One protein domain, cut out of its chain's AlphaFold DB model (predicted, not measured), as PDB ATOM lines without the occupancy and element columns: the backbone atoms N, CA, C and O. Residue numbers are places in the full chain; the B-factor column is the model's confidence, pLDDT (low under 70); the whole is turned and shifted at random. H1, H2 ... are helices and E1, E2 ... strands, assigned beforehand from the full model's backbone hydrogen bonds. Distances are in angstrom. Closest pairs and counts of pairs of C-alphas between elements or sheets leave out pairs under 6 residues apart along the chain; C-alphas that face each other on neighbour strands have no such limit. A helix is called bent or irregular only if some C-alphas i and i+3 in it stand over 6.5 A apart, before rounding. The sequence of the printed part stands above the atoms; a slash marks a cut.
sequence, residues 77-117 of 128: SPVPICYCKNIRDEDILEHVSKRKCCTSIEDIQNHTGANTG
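Overview. This is residues 77 to 117 of the 128 residues of the protein "(2Fe-2S)-binding protein" of Firmicutes bacterium HGW-Firmicutes-15 (UniProt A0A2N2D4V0). Two short helices, H1 and H2, cross nearly at right angles, one over the other, and a short strand-and-turn piece at the first end of H1 folds back on itself. That piece is E1, residues 80 to 82, paired antiparallel with residues 87 to 88; from H2 the tail of residues 113 to 117 runs back toward the turn of residues 83 to 86. The printed part has 41 residues with one named strand and two named helices, in the order E1, H1, H2, and its class is mostly helix. It is compact, with a radius of gyration of the C-alphas of 9.4 A, and flat, spanning 24 by 22 by 10 A.

Arrangement. E1, residues 80 to 82, pairs with no named strand, but residues 87 to 88 pair with it antiparallel in a short stretch. A short link of 6 residues joins E1 to H1, residues 89 to 98. The closest C-alphas of E1 and H1 are those of Ile 81 and Asp 89, 5.8 A apart. Another short link of 6 residues joins H1 to H2, residues 105 to 112. H1 and H2 touch, with 4 pairs of C-alphas within 8 A; the closest are those of Ile 92 and Ile 108, 7.0 A apart. Their lines stand about perpendicular, but only just, at 72 degrees. E1 and H2 are apart. In H1 and H2 every O i to N i+4 pair is within hydrogen-bond range.

Along the chain. E1 runs from C-alpha 80 at (174.108, 128.672, 223.913) to C-alpha 82, 5.8 A in length. H1 begins at C-alpha 89 at (169.406, 131.844, 221.010) and reaches C-alpha 98 after 12.9 A. It is neither bent nor irregular, but only just: C-alphas 95 and 98 are 6.2 A apart. H2 runs 10.3 A from C-alpha 105 to C-alpha 112, which lies at (162.140, 124.976, 225.243).

Size, cuts and confidence. The two C-alphas farthest apart are those of Lys 98 and Gly 117, 25.0 A. The C-alphas of Ser 77 and Gly 117, first and last of the printed part, are 21.7 A apart. The printed part has no cut, and no link between its named elements is long. The mean pLDDT of the printed part is 97.7, and no printed residue is under 70 in this predicted model.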
ATOM      1  N   SER A  77     176.225 134.345 217.026       96.31
ATOM      2  CA  SER A  77     174.993 133.554 216.912       96.31
ATOM      3  C   SER A  77     175.131 132.452 215.839       96.31
ATOM      4  O   SER A  77     175.663 132.742 214.761       96.31
ATOM      5  N   PRO A  78     174.663 131.211 216.095       97.19
ATOM      6  CA  PRO A  78     173.862 130.812 217.249       97.19
ATOM      7  C   PRO A  78     174.692 130.449 218.489       97.19
ATOM      8  O   PRO A  78     175.566 129.578 218.454       97.19
ATOM      9  N   VAL A  79     174.354 131.051 219.631       97.75
ATOM     10  CA  VAL A  79     175.067 130.864 220.906       97.75
ATOM     11  C   VAL A  79     174.233 130.087 221.923       97.75
ATOM     12  O   VAL A  79     173.006 130.192 221.915       97.75
ATOM     13  N   PRO A  80     174.851 129.317 222.837       97.75
ATOM     14  CA  PRO A  80     174.108 128.672 223.913       97.75
ATOM     15  C   PRO A  80     173.489 129.702 224.864       97.75
ATOM     16  O   PRO A  80     174.158 130.619 225.328       97.75
ATOM     17  N   ILE A  81     172.224 129.492 225.216       97.19
ATOM     18  CA  ILE A  81     171.494 130.255 226.236       97.19
ATOM     19  C   ILE A  81     171.266 129.404 227.487       97.19
ATOM     20  O   ILE A  81     171.367 129.898 228.606       97.19
ATOM     21  N   CYS A  82     171.003 128.103 227.327       98.25
ATOM     22  CA  CYS A  82     170.896 127.173 228.448       98.25
ATOM     23  C   CYS A  82     171.715 125.906 228.192       98.25
ATOM     24  O   CYS A  82     171.249 124.960 227.559       98.25
ATOM     25  N   TYR A  83     172.917 125.854 228.767       98.25
ATOM     26  CA  TYR A  83     173.839 124.718 228.650       98.25
ATOM     27  C   TYR A  83     173.267 123.401 229.187       98.25
ATOM     28  O   TYR A  83     173.516 122.333 228.625       98.25
ATOM     29  N   CYS A  84     172.472 123.461 230.259       98.31
ATOM     30  CA  CYS A  84     171.835 122.286 230.859       98.31
ATOM     31  C   CYS A  84     170.834 121.612 229.918       98.31
ATOM     32  O   CYS A  84     170.624 120.405 229.983       98.31
ATOM     33  N   LYS A  85     170.181 122.410 229.072       98.19
ATOM     34  CA  LYS A  85     169.066 121.979 228.226       98.19
ATOM     35  C   LYS A  85     169.409 122.014 226.741       98.19
ATOM     36  O   LYS A  85     168.558 121.676 225.934       98.19
ATOM     37  N   ASN A  86     170.658 122.361 226.417       97.50
ATOM     38  CA  ASN A  86     171.167 122.520 225.061       97.50
ATOM     39  C   ASN A  86     170.307 123.472 224.211       97.50
ATOM     40  O   ASN A  86     170.020 123.178 223.059       97.50
ATOM     41  N   ILE A  87     169.881 124.588 224.811       98.38
ATOM     42  CA  ILE A  87     169.078 125.615 224.134       98.38
ATOM     43  C   ILE A  87     169.988 126.735 223.659       98.38
ATOM     44  O   ILE A  87     170.808 127.229 224.442       98.38
ATOM     45  N   ARG A  88     169.819 127.137 222.403       98.50
ATOM     46  CA  ARG A  88     170.498 128.251 221.742       98.50
ATOM     47  C   ARG A  88     169.570 129.456 221.600       98.50
ATOM     48  O   ARG A  88     168.361 129.366 221.791       98.50
ATOM     49  N   ASP A  89     170.142 130.608 221.293       98.06
ATOM     50  CA  ASP A  89     169.406 131.844 221.010       98.06
ATOM     51  C   ASP A  89     168.419 131.690 219.844       98.06
ATOM     52  O   ASP A  89     167.300 132.194 219.919       98.06
ATOM     53  N   GLU A  90     168.778 130.934 218.807       98.19
ATOM     54  CA  GLU A  90     167.889 130.649 217.678       98.19
ATOM     55  C   GLU A  90     166.620 129.880 218.075       98.19
ATOM     56  O   GLU A  90     165.552 130.164 217.531       98.19
ATOM     57  N   ASP A  91     166.694 128.985 219.069       98.12
ATOM     58  CA  ASP A  91     165.521 128.280 219.599       98.12
ATOM     59  C   ASP A  91     164.557 129.270 220.263       98.12
ATOM     60  O   ASP A  91     163.339 129.198 220.091       98.12
ATOM     61  N   ILE A  92     165.098 130.251 220.994       98.06
ATOM     62  CA  ILE A  92     164.302 131.324 221.597       98.06
ATOM     63  C   ILE A  92     163.659 132.182 220.497       98.06
ATOM     64  O   ILE A  92     162.455 132.451 220.536       98.06
ATOM     65  N   LEU A  93     164.439 132.583 219.488       97.94
ATOM     66  CA  LEU A  93     163.971 133.407 218.367       97.94
ATOM     67  C   LEU A  93     162.910 132.699 217.514       97.94
ATOM     68  O   LEU A  93     161.986 133.350 217.018       97.94
ATOM     69  N   GLU A  94     162.992 131.376 217.366       98.31
ATOM     70  CA  GLU A  94     161.971 130.569 216.697       98.31
ATOM     71  C   GLU A  94     160.600 130.753 217.358       98.31
ATOM     72  O   GLU A  94     159.604 131.030 216.684       98.31
ATOM     73  N   HIS A  95     160.550 130.687 218.687       98.38
ATOM     74  CA  HIS A  95     159.315 130.813 219.454       98.38
ATOM     75  C   HIS A  95     158.781 132.249 219.538       98.38
ATOM     76  O   HIS A  95     157.570 132.462 219.405       98.38
ATOM     77  N   VAL A  96     159.667 133.231 219.725       97.88
ATOM     78  CA  VAL A  96     159.285 134.642 219.901       97.88
ATOM     79  C   VAL A  96     158.979 135.322 218.567       97.88
ATOM     80  O   VAL A  96     157.951 135.980 218.425       97.88
ATOM     81  N   SER A  97     159.857 135.186 217.573       97.25
ATOM     82  CA  SER A  97     159.821 136.029 216.371       97.25
ATOM     83  C   SER A  97     159.140 135.360 215.182       97.25
ATOM     84  O   SER A  97     158.405 136.031 214.452       97.25
ATOM     85  N   LYS A  98     159.363 134.057 214.978       96.94
ATOM     86  CA  LYS A  98     158.819 133.332 213.817       96.94
ATOM     87  C   LYS A  98     157.443 132.749 214.110       96.94
ATOM     88  O   LYS A  98     156.474 133.107 213.445       96.94
ATOM     89  N   ARG A  99     157.338 131.899 215.136       97.81
ATOM     90  CA  ARG A  99     156.073 131.265 215.545       97.81
ATOM     91  C   ARG A  99     155.155 132.215 216.304       97.81
ATOM     92  O   ARG A  99     153.944 132.019 216.276       97.81
ATOM     93  N   LYS A 100     155.730 133.214 216.987       97.88
ATOM     94  CA  LYS A 100     155.017 134.188 217.833       97.88
ATOM     95  C   LYS A 100     154.091 133.519 218.856       97.88
ATOM     96  O   LYS A 100     153.018 134.031 219.157       97.88
ATOM     97  N   CYS A 101     154.490 132.349 219.356       97.62
ATOM     98  CA  CYS A 101     153.686 131.555 220.287       97.62
ATOM     99  C   CYS A 101     154.070 131.773 221.752       97.62
ATOM    100  O   CYS A 101     153.359 131.304 222.631       97.62
ATOM    101  N   CYS A 102     155.185 132.457 222.018       97.94
ATOM    102  CA  CYS A 102     155.649 132.752 223.367       97.94
ATOM    103  C   CYS A 102     155.676 134.266 223.582       97.94
ATOM    104  O   CYS A 102     156.300 134.995 222.812       97.94
ATOM    105  N   THR A 103     155.003 134.725 224.634       97.12
ATOM    106  CA  THR A 103     154.900 136.145 225.015       97.12
ATOM    107  C   THR A 103     155.448 136.419 226.414       97.12
ATOM    108  O   THR A 103     155.605 137.573 226.806       97.12
ATOM    109  N   SER A 104     155.784 135.359 227.152       97.94
ATOM    110  CA  SER A 104     156.372 135.405 228.484       97.94
ATOM    111  C   SER A 104     157.593 134.482 228.599       97.94
ATOM    112  O   SER A 104     157.824 133.606 227.761       97.94
ATOM    113  N   ILE A 105     158.378 134.661 229.667       96.44
ATOM    114  CA  ILE A 105     159.460 133.728 230.016       96.44
ATOM    115  C   ILE A 105     158.883 132.339 230.303       96.44
ATOM    116  O   ILE A 105     159.463 131.353 229.862       96.44
ATOM    117  N   GLU A 106     157.740 132.254 230.986       98.19
ATOM    118  CA  GLU A 106     157.086 130.981 231.299       98.19
ATOM    119  C   GLU A 106     156.738 130.200 230.025       98.19
ATOM    120  O   GLU A 106     157.038 129.010 229.944       98.19
ATOM    121  N   ASP A 107     156.222 130.866 228.986       98.12
ATOM    122  CA  ASP A 107     155.974 130.224 227.691       98.12
ATOM    123  C   ASP A 107     157.272 129.643 227.116       98.12
ATOM    124  O   ASP A 107     157.322 128.486 226.704       98.12
ATOM    125  N   ILE A 108     158.357 130.423 227.123       98.19
ATOM    126  CA  ILE A 108     159.660 129.968 226.630       98.19
ATOM    127  C   ILE A 108     160.169 128.770 227.429       98.19
ATOM    128  O   ILE A 108     160.652 127.806 226.833       98.19
ATOM    129  N   GLN A 109     160.055 128.794 228.757       98.00
ATOM    130  CA  GLN A 109     160.458 127.677 229.609       98.00
ATOM    131  C   GLN A 109     159.603 126.435 229.342       98.00
ATOM    132  O   GLN A 109     160.153 125.344 229.228       98.00
ATOM    133  N   ASN A 110     158.289 126.587 229.172       98.06
ATOM    134  CA  ASN A 110     157.384 125.480 228.864       98.06
ATOM    135  C   ASN A 110     157.671 124.864 227.488       98.06
ATOM    136  O   ASN A 110     157.590 123.649 227.324       98.06
ATOM    137  N   HIS A 111     158.042 125.685 226.506       97.94
ATOM    138  CA  HIS A 111     158.291 125.237 225.138       97.94
ATOM    139  C   HIS A 111     159.702 124.684 224.908       97.94
ATOM    140  O   HIS A 111     159.866 123.696 224.197       97.94
ATOM    141  N   THR A 112     160.723 125.316 225.486       97.75
ATOM    142  CA  THR A 112     162.140 124.976 225.243       97.75
ATOM    143  C   THR A 112     162.775 124.233 226.416       97.75
ATOM    144  O   THR A 112     163.811 123.590 226.284       97.75
ATOM    145  N   GLY A 113     162.194 124.336 227.608       98.00
ATOM    146  CA  GLY A 113     162.821 123.887 228.842       98.00
ATOM    147  C   GLY A 113     163.984 124.767 229.302       98.00
ATOM    148  O   GLY A 113     164.597 124.423 230.312       98.00
ATOM    149  N   ALA A 114     164.328 125.868 228.622       97.38
ATOM    150  CA  ALA A 114     165.405 126.759 229.051       97.38
ATOM    151  C   ALA A 114     165.244 127.162 230.527       97.38
ATOM    152  O   ALA A 114     164.134 127.308 231.032       97.38
ATOM    153  N   ASN A 115     166.359 127.312 231.244       95.56
ATOM    154  CA  ASN A 115     166.367 127.696 232.660       95.56
ATOM    155  C   ASN A 115     165.607 126.731 233.615       95.56
ATOM    156  O   ASN A 115     165.254 127.109 234.726       95.56
ATOM    157  N   THR A 116     165.355 125.477 233.212       97.50
ATOM    158  CA  THR A 116     164.789 124.425 234.097       97.50
ATOM    159  C   THR A 116     165.809 123.361 234.520       97.50
ATOM    160  O   THR A 116     165.522 122.498 235.352       97.50
ATOM    161  N   GLY A 117     167.015 123.393 233.939       96.44
ATOM    162  CA  GLY A 117     168.103 122.482 234.293       96.44
ATOM    163  C   GLY A 117     168.703 122.776 235.671       96.44
ATOM    164  O   GLY A 117     168.572 123.877 236.192       96.44
TER     165      GLY A 117